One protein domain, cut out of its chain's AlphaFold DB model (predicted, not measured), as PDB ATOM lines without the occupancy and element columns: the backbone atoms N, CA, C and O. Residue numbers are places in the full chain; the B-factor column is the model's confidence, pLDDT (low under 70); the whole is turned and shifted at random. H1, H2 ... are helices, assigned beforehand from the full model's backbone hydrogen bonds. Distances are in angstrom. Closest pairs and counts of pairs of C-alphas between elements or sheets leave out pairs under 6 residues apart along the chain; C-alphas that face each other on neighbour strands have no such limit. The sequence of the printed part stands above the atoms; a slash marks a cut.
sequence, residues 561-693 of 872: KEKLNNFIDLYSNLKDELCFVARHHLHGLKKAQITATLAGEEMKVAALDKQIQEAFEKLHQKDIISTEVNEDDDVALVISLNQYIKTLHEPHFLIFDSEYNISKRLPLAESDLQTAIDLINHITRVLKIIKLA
ATOM      1  N   LYS A 561     103.907  89.437 120.136       75.69
ATOM      2  CA  LYS A 561     104.839  90.270 119.361       75.69
ATOM      3  C   LYS A 561     104.355  91.718 119.179       75.69
ATOM      4  O   LYS A 561     105.167  92.632 119.185       75.69
ATOM      5  N   GLU A 562     103.050  91.935 119.030       78.62
ATOM      6  CA  GLU A 562     102.462  93.279 118.893       78.62
ATOM      7  C   GLU A 562     102.440  94.000 120.246       78.62
ATOM      8  O   GLU A 562     102.853  95.150 120.332       78.62
ATOM      9  N   LYS A 563     102.064  93.293 121.323       77.31
ATOM     10  CA  LYS A 563     102.171  93.787 122.708       77.31
ATOM     11  C   LYS A 563     103.615  94.165 123.059       77.31
ATOM     12  O   LYS A 563     103.842  95.231 123.619       77.31
ATOM     13  N   LEU A 564     104.579  93.318 122.691       79.56
ATOM     14  CA  LEU A 564     106.014  93.531 122.888       79.56
ATOM     15  C   LEU A 564     106.527  94.763 122.138       79.56
ATOM     16  O   LEU A 564     107.200  95.590 122.747       79.56
ATOM     17  N   ASN A 565     106.182  94.916 120.855       83.38
ATOM     18  CA  ASN A 565     106.549  96.101 120.079       83.38
ATOM     19  C   ASN A 565     105.948  97.371 120.700       83.38
ATOM     20  O   ASN A 565     106.694  98.267 121.079       83.38
ATOM     21  N   ASN A 566     104.626  97.405 120.915       84.88
ATOM     22  CA  ASN A 566     103.932  98.558 121.501       84.88
ATOM     23  C   ASN A 566     104.508  98.947 122.876       84.88
ATOM     24  O   ASN A 566     104.594 100.130 123.199       84.88
ATOM     25  N   PHE A 567     104.915  97.963 123.685       85.56
ATOM     26  CA  PHE A 567     105.582  98.196 124.965       85.56
ATOM     27  C   PHE A 567     106.982  98.797 124.789       85.56
ATOM     28  O   PHE A 567     107.305  99.787 125.444       85.56
ATOM     29  N   ILE A 568     107.813  98.212 123.918       86.62
ATOM     30  CA  ILE A 568     109.173  98.698 123.648       86.62
ATOM     31  C   ILE A 568     109.126 100.124 123.098       86.62
ATOM     32  O   ILE A 568     109.904 100.960 123.556       86.62
ATOM     33  N   ASP A 569     108.205 100.416 122.182       87.88
ATOM     34  CA  ASP A 569     108.026 101.740 121.590       87.88
ATOM     35  C   ASP A 569     107.566 102.753 122.653       87.88
ATOM     36  O   ASP A 569     108.191 103.802 122.810       87.88
ATOM     37  N   LEU A 570     106.547 102.418 123.462       88.00
ATOM     38  CA  LEU A 570     106.071 103.277 124.554       88.00
ATOM     39  C   LEU A 570     107.185 103.603 125.557       88.00
ATOM     40  O   LEU A 570     107.391 104.770 125.883       88.00
ATOM     41  N   TYR A 571     107.907 102.590 126.044       88.44
ATOM     42  CA  TYR A 571     108.954 102.779 127.052       88.44
ATOM     43  C   TYR A 571     110.210 103.446 126.474       88.44
ATOM     44  O   TYR A 571     110.885 104.168 127.205       88.44
ATOM     45  N   SER A 572     110.522 103.255 125.187       88.50
ATOM     46  CA  SER A 572     111.641 103.956 124.534       88.50
ATOM     47  C   SER A 572     111.320 105.440 124.352       88.50
ATOM     48  O   SER A 572     112.103 106.283 124.779       88.50
ATOM     49  N   ASN A 573     110.128 105.769 123.843       88.00
ATOM     50  CA  ASN A 573     109.689 107.158 123.703       88.00
ATOM     51  C   ASN A 573     109.597 107.855 125.076       88.00
ATOM     52  O   ASN A 573     110.078 108.973 125.240       88.00
ATOM     53  N   LEU A 574     109.071 107.161 126.096       88.62
ATOM     54  CA  LEU A 574     109.023 107.663 127.473       88.62
ATOM     55  C   LEU A 574     110.423 107.883 128.072       88.62
ATOM     56  O   LEU A 574     110.625 108.845 128.813       88.62
ATOM     57  N   LYS A 575     111.399 107.021 127.748       89.19
ATOM     58  CA  LYS A 575     112.802 107.225 128.133       89.19
ATOM     59  C   LYS A 575     113.345 108.514 127.517       89.19
ATOM     60  O   LYS A 575     113.960 109.300 128.230       89.19
ATOM     61  N   ASP A 576     113.136 108.730 126.222       84.81
ATOM     62  CA  ASP A 576     113.730 109.862 125.504       84.81
ATOM     63  C   ASP A 576     113.103 111.211 125.907       84.81
ATOM     64  O   ASP A 576     113.820 112.207 126.049       84.81
ATOM     65  N   GLU A 577     111.804 111.223 126.219       86.44
ATOM     66  CA  GLU A 577     111.100 112.350 126.851       86.44
ATOM     67  C   GLU A 577     111.647 112.643 128.256       86.44
ATOM     68  O   GLU A 577     111.989 113.783 128.571       86.44
ATOM     69  N   LEU A 578     111.844 111.620 129.096       87.56
ATOM     70  CA  LEU A 578     112.467 111.804 130.411       87.56
ATOM     71  C   LEU A 578     113.928 112.264 130.315       87.56
ATOM     72  O   LEU A 578     114.357 113.102 131.107       87.56
ATOM     73  N   CYS A 579     114.686 111.792 129.323       84.38
ATOM     74  CA  CYS A 579     116.010 112.326 129.008       84.38
ATOM     75  C   CYS A 579     115.942 113.820 128.642       84.38
ATOM     76  O   CYS A 579     116.861 114.563 128.981       84.38
ATOM     77  N   PHE A 580     114.871 114.294 127.995       82.25
ATOM     78  CA  PHE A 580     114.644 115.726 127.786       82.25
ATOM     79  C   PHE A 580     114.362 116.457 129.106       82.25
ATOM     80  O   PHE A 580     115.019 117.458 129.388       82.25
ATOM     81  N   VAL A 581     113.470 115.938 129.955       84.75
ATOM     82  CA  VAL A 581     113.183 116.507 131.288       84.75
ATOM     83  C   VAL A 581     114.468 116.640 132.121       84.75
ATOM     84  O   VAL A 581     114.747 117.697 132.684       84.75
ATOM     85  N   ALA A 582     115.327 115.614 132.123       86.19
ATOM     86  CA  ALA A 582     116.624 115.659 132.797       86.19
ATOM     87  C   ALA A 582     117.593 116.695 132.182       86.19
ATOM     88  O   ALA A 582     118.291 117.386 132.928       86.19
ATOM     89  N   ARG A 583     117.622 116.866 130.847       81.06
ATOM     90  CA  ARG A 583     118.384 117.952 130.189       81.06
ATOM     91  C   ARG A 583     117.892 119.334 130.620       81.06
ATOM     92  O   ARG A 583     118.727 120.204 130.864       81.06
ATOM     93  N   HIS A 584     116.576 119.541 130.708       82.69
ATOM     94  CA  HIS A 584     115.979 120.821 131.108       82.69
ATOM     95  C   HIS A 584     116.379 121.191 132.539       82.69
ATOM     96  O   HIS A 584     116.973 122.250 132.747       82.69
ATOM     97  N   HIS A 585     116.212 120.271 133.496       85.62
ATOM     98  CA  HIS A 585     116.697 120.442 134.872       85.62
ATOM     99  C   HIS A 585     118.197 120.766 134.926       85.62
ATOM    100  O   HIS A 585     118.606 121.709 135.603       85.62
ATOM    101  N   LEU A 586     119.035 120.041 134.172       84.12
ATOM    102  CA  LEU A 586     120.478 120.308 134.089       84.12
ATOM    103  C   LEU A 586     120.801 121.679 133.468       84.12
ATOM    104  O   LEU A 586     121.759 122.330 133.890       84.12
ATOM    105  N   HIS A 587     120.013 122.152 132.500       83.88
ATOM    106  CA  HIS A 587     120.126 123.510 131.966       83.88
ATOM    107  C   HIS A 587     119.721 124.557 133.016       83.88
ATOM    108  O   HIS A 587     120.440 125.541 133.201       83.88
ATOM    109  N   GLY A 588     118.653 124.310 133.781       84.94
ATOM    110  CA  GLY A 588     118.250 125.124 134.929       84.94
ATOM    111  C   GLY A 588     119.351 125.240 135.989       84.94
ATOM    112  O   GLY A 588     119.684 126.350 136.409       84.94
ATOM    113  N   LEU A 589     119.990 124.122 136.356       86.44
ATOM    114  CA  LEU A 589     121.126 124.101 137.286       86.44
ATOM    115  C   LEU A 589     122.333 124.884 136.742       86.44
ATOM    116  O   LEU A 589     122.906 125.687 137.476       86.44
ATOM    117  N   LYS A 590     122.681 124.744 135.454       86.31
ATOM    118  CA  LYS A 590     123.737 125.548 134.800       86.31
ATOM    119  C   LYS A 590     123.399 127.048 134.777       86.31
ATOM    120  O   LYS A 590     124.257 127.884 135.059       86.31
ATOM    121  N   LYS A 591     122.144 127.418 134.503       88.00
ATOM    122  CA  LYS A 591     121.660 128.813 134.508       88.00
ATOM    123  C   LYS A 591     121.713 129.412 135.924       88.00
ATOM    124  O   LYS A 591     122.145 130.555 136.099       88.00
ATOM    125  N   ALA A 592     121.378 128.620 136.945       87.62
ATOM    126  CA  ALA A 592     121.550 128.977 138.353       87.62
ATOM    127  C   ALA A 592     123.033 129.098 138.757       87.62
ATOM    128  O   ALA A 592     123.393 130.046 139.451       87.62
ATOM    129  N   GLN A 593     123.903 128.202 138.277       88.25
ATOM    130  CA  GLN A 593     125.349 128.223 138.522       88.25
ATOM    131  C   GLN A 593     125.987 129.498 137.959       88.25
ATOM    132  O   GLN A 593     126.655 130.219 138.695       88.25
ATOM    133  N   ILE A 594     125.717 129.838 136.692       86.44
ATOM    134  CA  ILE A 594     126.182 131.090 136.066       86.44
ATOM    135  C   ILE A 594     125.705 132.307 136.875       86.44
ATOM    136  O   ILE A 594     126.482 133.227 137.130       86.44
ATOM    137  N   THR A 595     124.453 132.292 137.338       89.25
ATOM    138  CA  THR A 595     123.890 133.363 138.176       89.25
ATOM    139  C   THR A 595     124.605 133.469 139.531       89.25
ATOM    140  O   THR A 595     124.937 134.576 139.955       89.25
ATOM    141  N   ALA A 596     124.906 132.345 140.189       87.50
ATOM    142  CA  ALA A 596     125.653 132.308 141.448       87.50
ATOM    143  C   ALA A 596     127.109 132.784 141.276       87.50
ATOM    144  O   ALA A 596     127.605 133.538 142.112       87.50
ATOM    145  N   THR A 597     127.765 132.432 140.166       87.69
ATOM    146  CA  THR A 597     129.106 132.923 139.806       87.69
ATOM    147  C   THR A 597     129.107 134.438 139.598       87.69
ATOM    148  O   THR A 597     129.963 135.132 140.142       87.69
ATOM    149  N   LEU A 598     128.113 134.983 138.885       89.38
ATOM    150  CA  LEU A 598     127.942 136.432 138.706       89.38
ATOM    151  C   LEU A 598     127.611 137.167 140.018       89.38
ATOM    152  O   LEU A 598     127.941 138.344 140.158       89.38
ATOM    153  N   ALA A 599     126.993 136.482 140.983       88.75
ATOM    154  CA  ALA A 599     126.727 136.994 142.327       88.75
ATOM    155  C   ALA A 599     127.910 136.825 143.310       88.75
ATOM    156  O   ALA A 599     127.837 137.322 144.433       88.75
ATOM    157  N   GLY A 600     128.995 136.145 142.910       86.94
ATOM    158  CA  GLY A 600     130.150 135.853 143.769       86.94
ATOM    159  C   GLY A 600     129.885 134.793 144.848       86.94
ATOM    160  O   GLY A 600     130.609 134.720 145.838       86.94
ATOM    161  N   GLU A 601     128.843 133.972 144.697       91.06
ATOM    162  CA  GLU A 601     128.418 132.994 145.701       91.06
ATOM    163  C   GLU A 601     129.137 131.641 145.533       91.06
ATOM    164  O   GLU A 601     128.501 130.606 145.331       91.06
ATOM    165  N   GLU A 602     130.472 131.638 145.632       85.69
ATOM    166  CA  GLU A 602     131.358 130.483 145.360       85.69
ATOM    167  C   GLU A 602     130.895 129.159 146.005       85.69
ATOM    168  O   GLU A 602     130.943 128.102 145.378       85.69
ATOM    169  N   MET A 603     130.371 129.207 147.236       86.69
ATOM    170  CA  MET A 603     129.847 128.031 147.947       86.69
ATOM    171  C   MET A 603     128.617 127.403 147.262       86.69
ATOM    172  O   MET A 603     128.459 126.184 147.290       86.69
ATOM    173  N   LYS A 604     127.751 128.213 146.636       86.94
ATOM    174  CA  LYS A 604     126.610 127.724 145.844       86.94
ATOM    175  C   LYS A 604     127.057 127.208 144.482       86.94
ATOM    176  O   LYS A 604     126.517 126.205 144.033       86.94
ATOM    177  N   VAL A 605     128.043 127.857 143.860       86.31
ATOM    178  CA  VAL A 605     128.649 127.394 142.600       86.31
ATOM    179  C   VAL A 605     129.194 125.976 142.791       86.31
ATOM    180  O   VAL A 605     128.706 125.056 142.146       86.31
ATOM    181  N   ALA A 606     130.058 125.765 143.790       88.00
ATOM    182  CA  ALA A 606     130.615 124.448 144.109       88.00
ATOM    183  C   ALA A 606     129.550 123.386 144.468       88.00
ATOM    184  O   ALA A 606     129.715 122.207 144.153       88.00
ATOM    185  N   ALA A 607     128.445 123.783 145.111       89.00
ATOM    186  CA  ALA A 607     127.333 122.876 145.405       89.00
ATOM    187  C   ALA A 607     126.552 122.464 144.140       89.00
ATOM    188  O   ALA A 607     126.157 121.303 144.022       89.00
ATOM    189  N   LEU A 608     126.356 123.390 143.195       87.62
ATOM    190  CA  LEU A 608     125.707 123.127 141.906       87.62
ATOM    191  C   LEU A 608     126.611 122.305 140.980       87.62
ATOM    192  O   LEU A 608     126.133 121.332 140.404       87.62
ATOM    193  N   ASP A 609     127.910 122.611 140.909       85.19
ATOM    194  CA  ASP A 609     128.908 121.794 140.202       85.19
ATOM    195  C   ASP A 609     128.880 120.338 140.682       85.19
ATOM    196  O   ASP A 609     128.832 119.419 139.863       85.19
ATOM    197  N   LYS A 610     128.821 120.110 142.006       89.25
ATOM    198  CA  LYS A 610     128.708 118.752 142.553       89.25
ATOM    199  C   LYS A 610     127.424 118.050 142.089       89.25
ATOM    200  O   LYS A 610     127.494 116.899 141.671       89.25
ATOM    201  N   GLN A 611     126.267 118.713 142.149       86.94
ATOM    202  CA  GLN A 611     124.990 118.120 141.716       86.94
ATOM    203  C   GLN A 611     124.984 117.797 140.217       86.94
ATOM    204  O   GLN A 611     124.531 116.725 139.820       86.94
ATOM    205  N   ILE A 612     125.525 118.696 139.392       84.69
ATOM    206  CA  ILE A 612     125.658 118.515 137.943       84.69
ATOM    207  C   ILE A 612     126.575 117.320 137.634       84.69
ATOM    208  O   ILE A 612     126.213 116.469 136.822       84.69
ATOM    209  N   GLN A 613     127.723 117.205 138.309       85.56
ATOM    210  CA  GLN A 613     128.650 116.079 138.150       85.56
ATOM    211  C   GLN A 613     128.033 114.744 138.605       85.56
ATOM    212  O   GLN A 613     128.096 113.758 137.873       85.56
ATOM    213  N   GLU A 614     127.380 114.716 139.770       85.81
ATOM    214  CA  GLU A 614     126.718 113.523 140.317       85.81
ATOM    215  C   GLU A 614     125.582 113.030 139.393       85.81
ATOM    216  O   GLU A 614     125.411 111.828 139.186       85.81
ATOM    217  N   ALA A 615     124.846 113.954 138.765       82.19
ATOM    218  CA  ALA A 615     123.833 113.641 137.758       82.19
ATOM    219  C   ALA A 615     124.434 113.068 136.456       82.19
ATOM    220  O   ALA A 615     123.889 112.112 135.900       82.19
ATOM    221  N   PHE A 616     125.563 113.608 135.980       76.44
ATOM    222  CA  PHE A 616     126.272 113.069 134.811       76.44
ATOM    223  C   PHE A 616     126.804 111.650 135.043       76.44
ATOM    224  O   PHE A 616     126.761 110.829 134.126       76.44
ATOM    225  N   GLU A 617     127.289 111.353 136.250       80.81
ATOM    226  CA  GLU A 617     127.743 110.012 136.632       80.81
ATOM    227  C   GLU A 617     126.570 109.021 136.649       80.81
ATOM    228  O   GLU A 617     126.618 108.003 135.957       80.81
ATOM    229  N   LYS A 618     125.466 109.357 137.332       77.88
ATOM    230  CA  LYS A 618     124.277 108.490 137.457       77.88
ATOM    231  C   LYS A 618     123.548 108.201 136.139       77.88
ATOM    232  O   LYS A 618     122.858 107.186 136.053       77.88
ATOM    233  N   LEU A 619     123.657 109.066 135.127       72.56
ATOM    234  CA  LEU A 619     123.000 108.868 133.826       72.56
ATOM    235  C   LEU A 619     123.766 107.935 132.872       72.56
ATOM    236  O   LEU A 619     123.177 107.464 131.898       72.56
ATOM    237  N   HIS A 620     125.064 107.686 133.101       63.22
ATOM    238  CA  HIS A 620     125.947 106.876 132.236       63.22
ATOM    239  C   HIS A 620     125.964 107.257 130.731       63.22
ATOM    240  O   HIS A 620     126.525 106.535 129.911       63.22
ATOM    241  N   GLN A 621     125.374 108.392 130.342       63.97
ATOM    242  CA  GLN A 621     125.078 108.771 128.953       63.97
ATOM    243  C   GLN A 621     125.587 110.196 128.673       63.97
ATOM    244  O   GLN A 621     124.810 111.136 128.513       63.97
ATOM    245  N   LYS A 622     126.920 110.359 128.622       52.34
ATOM    246  CA  LYS A 622     127.584 111.656 128.364       52.34
ATOM    247  C   LYS A 622     127.123 112.320 127.063       52.34
ATOM    248  O   LYS A 622     126.927 113.531 127.040       52.34
ATOM    249  N   ASP A 623     126.899 111.535 126.012       50.53
ATOM    250  CA  ASP A 623     126.617 112.057 124.668       50.53
ATOM    251  C   ASP A 623     125.206 112.649 124.512       50.53
ATOM    252  O   ASP A 623     124.973 113.472 123.630       50.53
ATOM    253  N   ILE A 624     124.263 112.296 125.396       52.69
ATOM    254  CA  ILE A 624     122.860 112.745 125.320       52.69
ATOM    255  C   ILE A 624     122.707 114.252 125.588       52.69
ATOM    256  O   ILE A 624     121.746 114.861 125.113       52.69
ATOM    257  N   ILE A 625     123.626 114.864 126.340       50.97
ATOM    258  CA  ILE A 625     123.450 116.199 126.951       50.97
ATOM    259  C   ILE A 625     124.264 117.288 126.206       50.97
ATOM    260  O   ILE A 625     124.318 118.443 126.624       50.97
ATOM    261  N   SER A 626     124.870 116.936 125.068       50.88
ATOM    262  CA  SER A 626     125.719 117.823 124.252       50.88
ATOM    263  C   SER A 626     124.956 118.744 123.286       50.88
ATOM    264  O   SER A 626     125.577 119.565 122.617       50.88
ATOM    265  N   THR A 627     123.631 118.608 123.176       46.53
ATOM    266  CA  THR A 627     122.782 119.414 122.280       46.53
ATOM    267  C   THR A 627     122.106 120.548 123.050       46.53
ATOM    268  O   THR A 627     121.538 120.316 124.117       46.53
ATOM    269  N   GLU A 628     122.151 121.769 122.511       50.25
ATOM    270  CA  GLU A 628     121.437 122.922 123.073       50.25
ATOM    271  C   GLU A 628     119.912 122.715 122.993       50.25
ATOM    272  O   GLU A 628     119.391 122.238 121.985       50.25
ATOM    273  N   VAL A 629     119.207 123.067 124.072       53.75
ATOM    274  CA  VAL A 629     117.740 123.006 124.188       53.75
ATOM    275  C   VAL A 629     117.173 124.407 123.950       53.75
ATOM    276  O   VAL A 629     117.713 125.375 124.488       53.75
ATOM    277  N   ASN A 630     116.096 124.530 123.168       55.38
ATOM    278  CA  ASN A 630     115.461 125.824 122.914       55.38
ATOM    279  C   ASN A 630     114.489 126.182 124.049       55.38
ATOM    280  O   ASN A 630     113.815 125.318 124.603       55.38
ATOM    281  N   GLU A 631     114.374 127.470 124.384       53.38
ATOM    282  CA  GLU A 631     113.519 127.914 125.501       53.38
ATOM    283  C   GLU A 631     111.999 127.829 125.203       53.38
ATOM    284  O   GLU A 631     111.198 128.039 126.108       53.38
ATOM    285  N   ASP A 632     111.593 127.480 123.973       51.28
ATOM    286  CA  ASP A 632     110.183 127.274 123.583       51.28
ATOM    287  C   ASP A 632     109.637 125.866 123.927       51.28
ATOM    288  O   ASP A 632     108.418 125.673 123.972       51.28
ATOM    289  N   ASP A 633     110.501 124.876 124.191       56.22
ATOM    290  CA  ASP A 633     110.101 123.464 124.360       56.22
ATOM    291  C   ASP A 633     109.361 123.179 125.694       56.22
ATOM    292  O   ASP A 633     108.686 122.158 125.843       56.22
ATOM    293  N   ASP A 634     109.439 124.101 126.661       55.34
ATOM    294  CA  ASP A 634     108.961 123.950 128.049       55.34
ATOM    295  C   ASP A 634     107.464 123.576 128.146       55.34
ATOM    296  O   ASP A 634     107.052 122.705 128.912       55.34
ATOM    297  N   VAL A 635     106.624 124.193 127.305       55.22
ATOM    298  CA  VAL A 635     105.169 123.945 127.294       55.22
ATOM    299  C   VAL A 635     104.815 122.617 126.606       55.22
ATOM    300  O   VAL A 635     103.765 122.040 126.892       55.22
ATOM    301  N   ALA A 636     105.678 122.105 125.722       60.66
ATOM    302  CA  ALA A 636     105.447 120.836 125.034       60.66
ATOM    303  C   ALA A 636     105.639 119.632 125.977       60.66
ATOM    304  O   ALA A 636     104.820 118.713 125.954       60.66
ATOM    305  N   LEU A 637     106.647 119.678 126.859       62.41
ATOM    306  CA  LEU A 637     106.951 118.617 127.833       62.41
ATOM    307  C   LEU A 637     105.794 118.324 128.793       62.41
ATOM    308  O   LEU A 637     105.400 117.177 128.993       62.41
ATOM    309  N   VAL A 638     105.200 119.372 129.369       58.22
ATOM    310  CA  VAL A 638     104.084 119.214 130.317       58.22
ATOM    311  C   VAL A 638     102.874 118.568 129.625       58.22
ATOM    312  O   VAL A 638     102.100 117.845 130.253       58.22
ATOM    313  N   ILE A 639     102.722 118.768 128.311       59.34
ATOM    314  CA  ILE A 639     101.685 118.118 127.500       59.34
ATOM    315  C   ILE A 639     102.063 116.660 127.179       59.34
ATOM    316  O   ILE A 639     101.188 115.795 127.279       59.34
ATOM    317  N   SER A 640     103.331 116.362 126.857       70.00
ATOM    318  CA  SER A 640     103.787 115.002 126.527       70.00
ATOM    319  C   SER A 640     103.687 114.055 127.729       70.00
ATOM    320  O   SER A 640     103.002 113.033 127.638       70.00
ATOM    321  N   LEU A 641     104.236 114.408 128.898       79.44
ATOM    322  CA  LEU A 641     104.176 113.565 130.106       79.44
ATOM    323  C   LEU A 641     102.726 113.264 130.529       79.44
ATOM    324  O   LEU A 641     102.376 112.120 130.832       79.44
ATOM    325  N   ASN A 642     101.843 114.267 130.460       80.19
ATOM    326  CA  ASN A 642     100.410 114.107 130.731       80.19
ATOM    327  C   ASN A 642      99.647 113.326 129.641       80.19
ATOM    328  O   ASN A 642      98.463 113.016 129.825       80.19
ATOM    329  N   GLN A 643     100.270 113.011 128.504       84.38
ATOM    330  CA  GLN A 643      99.771 112.025 127.546       84.38
ATOM    331  C   GLN A 643     100.225 110.612 127.938       84.38
ATOM    332  O   GLN A 643      99.372 109.731 128.040       84.38
ATOM    333  N   TYR A 644     101.502 110.409 128.283       84.00
ATOM    334  CA  TYR A 644     102.002 109.104 128.748       84.00
ATOM    335  C   TYR A 644     101.273 108.591 129.997       84.00
ATOM    336  O   TYR A 644     100.928 107.415 130.047       84.00
ATOM    337  N   ILE A 645     100.936 109.458 130.962       84.31
ATOM    338  CA  ILE A 645     100.132 109.072 132.142       84.31
ATOM    339  C   ILE A 645      98.755 108.503 131.740       84.31
ATOM    340  O   ILE A 645      98.251 107.591 132.391       84.31
ATOM    341  N   LYS A 646      98.144 108.991 130.650       85.25
ATOM    342  CA  LYS A 646      96.861 108.461 130.148       85.25
ATOM    343  C   LYS A 646      97.048 107.102 129.477       85.25
ATOM    344  O   LYS A 646      96.249 106.207 129.729       85.25
ATOM    345  N   THR A 647      98.110 106.936 128.687       84.12
ATOM    346  CA  THR A 647      98.434 105.659 128.030       84.12
ATOM    347  C   THR A 647      98.855 104.579 129.029       84.12
ATOM    348  O   THR A 647      98.461 103.429 128.883       84.12
ATOM    349  N   LEU A 648      99.552 104.926 130.116       84.38
ATOM    350  CA  LEU A 648      99.879 103.983 131.197       84.38
ATOM    351  C   LEU A 648      98.637 103.464 131.950       84.38
ATOM    352  O   LEU A 648      98.663 102.354 132.476       84.38
ATOM    353  N   HIS A 649      97.536 104.223 131.959       83.44
ATOM    354  CA  HIS A 649      96.241 103.773 132.483       83.44
ATOM    355  C   HIS A 649      95.430 102.907 131.493       83.44
ATOM    356  O   HIS A 649      94.353 102.425 131.855       83.44
ATOM    357  N   GLU A 650      95.898 102.681 130.258       83.25
ATOM    358  CA  GLU A 650      95.260 101.729 129.341       83.25
ATOM    359  C   GLU A 650      95.398 100.289 129.875       83.25
ATOM    360  O   GLU A 650      96.413  99.945 130.488       83.25
ATOM    361  N   PRO A 651      94.418  99.395 129.635       77.44
ATOM    362  CA  PRO A 651      94.376  98.070 130.269       77.44
ATOM    363  C   PRO A 651      95.572  97.163 129.935       77.44
ATOM    364  O   PRO A 651      95.822  96.202 130.657       77.44
ATOM    365  N   HIS A 652      96.319  97.461 128.868       72.38
ATOM    366  CA  HIS A 652      97.541  96.743 128.496       72.38
ATOM    367  C   HIS A 652      98.776  97.165 129.313       72.38
ATOM    368  O   HIS A 652      99.704  96.371 129.451       72.38
ATOM    369  N   PHE A 653      98.777  98.374 129.884       81.06
ATOM    370  CA  PHE A 653      99.890  98.931 130.663       81.06
ATOM    371  C   PHE A 653      99.572  99.063 132.160       81.06
ATOM    372  O   PHE A 653     100.491  99.062 132.975       81.06
ATOM    373  N   LEU A 654      98.290  99.051 132.541       84.06
ATOM    374  CA  LEU A 654      97.821  99.172 133.926       84.06
ATOM    375  C   LEU A 654      98.474  98.171 134.901       84.06
ATOM    376  O   LEU A 654      98.712  98.510 136.059       84.06
ATOM    377  N   ILE A 655      98.802  96.954 134.445       83.00
ATOM    378  CA  ILE A 655      99.526  95.954 135.252       83.00
ATOM    379  C   ILE A 655     100.927  96.472 135.612       83.00
ATOM    380  O   ILE A 655     101.294  96.493 136.788       83.00
ATOM    381  N   PHE A 656     101.679  96.961 134.624       83.12
ATOM    382  CA  PHE A 656     103.001  97.555 134.830       83.12
ATOM    383  C   PHE A 656     102.941  98.821 135.675       83.12
ATOM    384  O   PHE A 656     103.810  99.026 136.518       83.12
ATOM    385  N   ASP A 657     101.923  99.660 135.486       85.88
ATOM    386  CA  ASP A 657     101.779 100.869 136.290       85.88
ATOM    387  C   ASP A 657     101.423 100.559 137.753       85.88
ATOM    388  O   ASP A 657     101.926 101.216 138.662       85.88
ATOM    389  N   SER A 658     100.634  99.510 138.008       85.19
ATOM    390  CA  SER A 658     100.325  99.071 139.376       85.19
ATOM    391  C   SER A 658     101.556  98.563 140.140       85.19
ATOM    392  O   SER A 658     101.681  98.821 141.339       85.19
ATOM    393  N   GLU A 659     102.488  97.914 139.436       86.44
ATOM    394  CA  GLU A 659     103.764  97.423 139.962       86.44
ATOM    395  C   GLU A 659     104.783  98.566 140.116       86.44
ATOM    396  O   GLU A 659     105.199  98.912 141.221       86.44
ATOM    397  N   TYR A 660     105.154  99.213 139.011       86.62
ATOM    398  CA  TYR A 660     106.285 100.146 138.943       86.62
ATOM    399  C   TYR A 660     105.915 101.605 139.257       86.62
ATOM    400  O   TYR A 660     106.800 102.450 139.419       86.62
ATOM    401  N   ASN A 661     104.614 101.899 139.392       87.38
ATOM    402  CA  ASN A 661     104.061 103.181 139.838       87.38
ATOM    403  C   ASN A 661     104.544 104.381 138.996       87.38
ATOM    404  O   ASN A 661     104.785 105.476 139.510       87.38
ATOM    405  N   ILE A 662     104.691 104.171 137.685       87.88
ATOM    406  CA  ILE A 662     105.303 105.118 136.744       87.88
ATOM    407  C   ILE A 662     104.442 106.381 136.619       87.88
ATOM    408  O   ILE A 662     104.975 107.483 136.722       87.88
ATOM    409  N   SER A 663     103.118 106.248 136.532       88.19
ATOM    410  CA  SER A 663     102.143 107.350 136.526       88.19
ATOM    411  C   SER A 663     102.299 108.310 137.712       88.19
ATOM    412  O   SER A 663     102.091 109.513 137.568       88.19
ATOM    413  N   LYS A 664     102.712 107.795 138.878       89.12
ATOM    414  CA  LYS A 664     102.963 108.570 140.106       89.12
ATOM    415  C   LYS A 664     104.372 109.167 140.138       89.12
ATOM    416  O   LYS A 664     104.569 110.219 140.738       89.12
ATOM    417  N   ARG A 665     105.346 108.508 139.500       89.12
ATOM    418  CA  ARG A 665     106.742 108.968 139.398       89.12
ATOM    419  C   ARG A 665     106.937 110.035 138.316       89.12
ATOM    420  O   ARG A 665     107.817 110.871 138.479       89.12
ATOM    421  N   LEU A 666     106.117 110.058 137.261       90.44
ATOM    422  CA  LEU A 666     106.242 111.021 136.156       90.44
ATOM    423  C   LEU A 666     106.073 112.496 136.590       90.44
ATOM    424  O   LEU A 666     106.983 113.274 136.309       90.44
ATOM    425  N   PRO A 667     105.029 112.903 137.348       88.12
ATOM    426  CA  PRO A 667     104.918 114.282 137.844       88.12
ATOM    427  C   PRO A 667     106.010 114.660 138.855       88.12
ATOM    428  O   PRO A 667     106.329 115.833 139.023       88.12
ATOM    429  N   LEU A 668     106.591 113.672 139.546       89.25
ATOM    430  CA  LEU A 668     107.715 113.904 140.453       89.25
ATOM    431  C   LEU A 668     109.009 114.145 139.664       89.25
ATOM    432  O   LEU A 668     109.720 115.096 139.973       89.25
ATOM    433  N   ALA A 669     109.264 113.372 138.603       88.31
ATOM    434  CA  ALA A 669     110.372 113.580 137.667       88.31
ATOM    435  C   ALA A 669     110.299 114.935 136.931       88.31
ATOM    436  O   ALA A 669     111.329 115.561 136.694       88.31
ATOM    437  N   GLU A 670     109.094 115.427 136.626       86.44
ATOM    438  CA  GLU A 670     108.884 116.793 136.118       86.44
ATOM    439  C   GLU A 670     109.422 117.849 137.108       86.44
ATOM    440  O   GLU A 670     110.022 118.838 136.698       86.44
ATOM    441  N   SER A 671     109.293 117.607 138.419       86.50
ATOM    442  CA  SER A 671     109.721 118.536 139.479       86.50
ATOM    443  C   SER A 671     111.138 118.324 140.038       86.50
ATOM    444  O   SER A 671     111.697 119.256 140.614       86.50
ATOM    445  N   ASP A 672     111.716 117.127 139.893       87.50
ATOM    446  CA  ASP A 672     112.975 116.721 140.528       87.50
ATOM    447  C   ASP A 672     113.872 115.898 139.588       87.50
ATOM    448  O   ASP A 672     113.517 114.806 139.130       87.50
ATOM    449  N   LEU A 673     115.095 116.396 139.388       87.06
ATOM    450  CA  LEU A 673     116.135 115.761 138.584       87.06
ATOM    451  C   LEU A 673     116.516 114.364 139.092       87.06
ATOM    452  O   LEU A 673     116.752 113.480 138.272       87.06
ATOM    453  N   GLN A 674     116.585 114.135 140.408       89.38
ATOM    454  CA  GLN A 674     117.002 112.827 140.925       89.38
ATOM    455  C   GLN A 674     115.944 111.762 140.602       89.38
ATOM    456  O   GLN A 674     116.274 110.718 140.038       89.38
ATOM    457  N   THR A 675     114.666 112.070 140.833       90.12
ATOM    458  CA  THR A 675     113.536 111.212 140.453       90.12
ATOM    459  C   THR A 675     113.474 110.971 138.941       90.12
ATOM    460  O   THR A 675     113.176 109.850 138.523       90.12
ATOM    461  N   ALA A 676     113.800 111.972 138.114       89.56
ATOM    462  CA  ALA A 676     113.907 111.800 136.664       89.56
ATOM    463  C   ALA A 676     115.018 110.807 136.283       89.56
ATOM    464  O   ALA A 676     114.760 109.859 135.541       89.56
ATOM    465  N   ILE A 677     116.225 110.960 136.837       87.50
ATOM    466  CA  ILE A 677     117.365 110.058 136.599       87.50
ATOM    467  C   ILE A 677     117.040 108.623 137.037       87.50
ATOM    468  O   ILE A 677     117.274 107.676 136.282       87.50
ATOM    469  N   ASP A 678     116.439 108.444 138.214       87.94
ATOM    470  CA  ASP A 678     116.079 107.120 138.733       87.94
ATOM    471  C   ASP A 678     114.937 106.463 137.940       87.94
ATOM    472  O   ASP A 678     114.831 105.232 137.890       87.94
ATOM    473  N   LEU A 679     114.080 107.256 137.288       89.88
ATOM    474  CA  LEU A 679     113.052 106.752 136.379       89.88
ATOM    475  C   LEU A 679     113.631 106.389 135.000       89.88
ATOM    476  O   LEU A 679     113.312 105.314 134.495       89.88
ATOM    477  N   ILE A 680     114.546 107.194 134.442       87.69
ATOM    478  CA  ILE A 680     115.304 106.872 133.214       87.69
ATOM    479  C   ILE A 680     116.084 105.566 133.393       87.69
ATOM    480  O   ILE A 680     116.042 104.692 132.524       87.69
ATOM    481  N   ASN A 681     116.778 105.411 134.523       86.69
ATOM    482  CA  ASN A 681     117.571 104.222 134.828       86.69
ATOM    483  C   ASN A 681     116.696 102.970 134.984       86.69
ATOM    484  O   ASN A 681     117.013 101.933 134.403       86.69
ATOM    485  N   HIS A 682     115.566 103.069 135.689       87.69
ATOM    486  CA  HIS A 682     114.614 101.963 135.813       87.69
ATOM    487  C   HIS A 682     113.981 101.579 134.459       87.69
ATOM    488  O   HIS A 682     114.022 100.412 134.074       87.69
ATOM    489  N   ILE A 683     113.494 102.548 133.674       88.00
ATOM    490  CA  ILE A 683     112.940 102.305 132.327       88.00
ATOM    491  C   ILE A 683     113.990 101.682 131.395       88.00
ATOM    492  O   ILE A 683     113.687 100.743 130.660       88.00
ATOM    493  N   THR A 684     115.245 102.139 131.465       87.25
ATOM    494  CA  THR A 684     116.353 101.573 130.679       87.25
ATOM    495  C   THR A 684     116.616 100.106 131.042       87.25
ATOM    496  O   THR A 684     116.874  99.303 130.146       87.25
ATOM    497  N   ARG A 685     116.492  99.715 132.321       84.88
ATOM    498  CA  ARG A 685     116.591  98.304 132.743       84.88
ATOM    499  C   ARG A 685     115.403  97.482 132.282       84.88
ATOM    500  O   ARG A 685     115.623  96.432 131.694       84.88
ATOM    501  N   VAL A 686     114.176  97.968 132.466       87.69
ATOM    502  CA  VAL A 686     112.952  97.309 131.975       87.69
ATOM    503  C   VAL A 686     113.054  97.025 130.469       87.69
ATOM    504  O   VAL A 686     112.816  95.896 130.038       87.69
ATOM    505  N   LEU A 687     113.519  98.000 129.680       87.38
ATOM    506  CA  LEU A 687     113.813  97.828 128.254       87.38
ATOM    507  C   LEU A 687     114.945  96.823 127.984       87.38
ATOM    508  O   LEU A 687     114.826  96.038 127.045       87.38
ATOM    509  N   LYS A 688     116.035  96.820 128.769       86.06
ATOM    510  CA  LYS A 688     117.137  95.851 128.611       86.06
ATOM    511  C   LYS A 688     116.661  94.423 128.899       86.06
ATOM    512  O   LYS A 688     116.880  93.542 128.078       86.06
ATOM    513  N   ILE A 689     115.948  94.207 130.006       86.50
ATOM    514  CA  ILE A 689     115.383  92.909 130.411       86.50
ATOM    515  C   ILE A 689     114.469  92.360 129.315       86.50
ATOM    516  O   ILE A 689     114.612  91.211 128.914       86.50
ATOM    517  N   ILE A 690     113.566  93.187 128.784       86.19
ATOM    518  CA  ILE A 690     112.597  92.778 127.756       86.19
ATOM    519  C   ILE A 690     113.255  92.534 126.382       86.19
ATOM    520  O   ILE A 690     112.712  91.780 125.578       86.19
ATOM    521  N   LYS A 691     114.441  93.106 126.120       85.12
ATOM    522  CA  LYS A 691     115.261  92.801 124.930       85.12
ATOM    523  C   LYS A 691     116.112  91.534 125.093       85.12
ATOM    524  O   LYS A 691     116.232  90.782 124.130       85.12
ATOM    525  N   LEU A 692     116.658  91.297 126.291       81.75
ATOM    526  CA  LEU A 692     117.433  90.100 126.646       81.75
ATOM    527  C   LEU A 692     116.565  88.844 126.809       81.75
ATOM    528  O   LEU A 692     117.043  87.733 126.597       81.75
ATOM    529  N   ALA A 693     115.310  89.000 127.234       83.69
ATOM    530  CA  ALA A 693     114.437  87.876 127.538       83.69
ATOM    531  C   ALA A 693     114.117  87.017 126.293       83.69
ATOM    532  O   ALA A 693     113.972  87.549 125.184       83.69
TER     533      ALA A 693
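This is residues 561 to 693 of the 872 residues of an uncharacterized protein of Lactuca sativa (UniProt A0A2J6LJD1). One long helix, H1, runs the length of an elongated bundle; H2 folds back along its second half, while H7, H6 and H4 pack round its first half. H2 and H7 follow one another along H1, short H5 sits at the turn between H4 and H6, and residues 626 to 633 lead from little H3 round H1 to H4. The printed part has 133 residues with seven named helices, H1 to H7 in chain order, and no named strand; the class is all helix. It is only just compact, close to loose, with a radius of gyration of the C-alphas of 16.5 A and spans of 56 by 31 by 25 A.

The hub is H1, residues 561 to 598, which touches four helices. With residues 586 to 597 alone it touches H2, residues 602 to 619, as a hairpin at a shallow tilt of 15 degrees; the closest C-alphas, of Gln 593 and Val 605, are 5.3 A apart. With residues 568 to 586 alone it touches H7, residues 673 to 692, opposite ways at a shallow tilt of 27 degrees; the closest C-alphas, of Lys 575 and Ile 680, are 5.7 A apart. H4, residues 634 to 648, touches residues 574 to 581 of H1 alone, with the closest C-alphas, of Leu 574 and Tyr 644, 7.3 A apart. H6, residues 662 to 671, touches H4 opposite ways at a shallow tilt of 13 degrees; the closest C-alphas, of Ile 645 and Ser 663, are 5.1 A apart. H6 and H7 form a hairpin at a steep tilt of 38 degrees, only just past shallow; the closest C-alphas, of Ala 669 and Ala 676, are 4.1 A apart. H3, residues 622 to 625, is close to H1 but not clearly touching, with the closest C-alphas, of Arg 583 and Ile 625, 6.3 A apart. H5, residues 654 to 660, is apart from H1. Every O i to N i+4 pair is within hydrogen-bond range in H1, H2, H5 and H7, against 7 of 11 in H4 and 3 of 6 in H6; H3 is too short for such a pair.

H1 begins at C-alpha 561, (104.839, 90.270, 119.361), and measures 55.1 A to C-alpha 598, (127.942, 136.432, 138.706). H2 measures 25.9 A, H3 6.3 A, H4 22.2 A, H5 9.9 A and H6 14.4 A. H7 measures 28.3 A and ends at C-alpha 692, (117.433, 90.100, 126.646).

The C-alphas farthest apart, of Lys 561 and Gly 600, are 57.6 A apart. The printed part has no cut and no long link. Mean pLDDT of the printed part is 80.8; residues 620 to 639 are under 70.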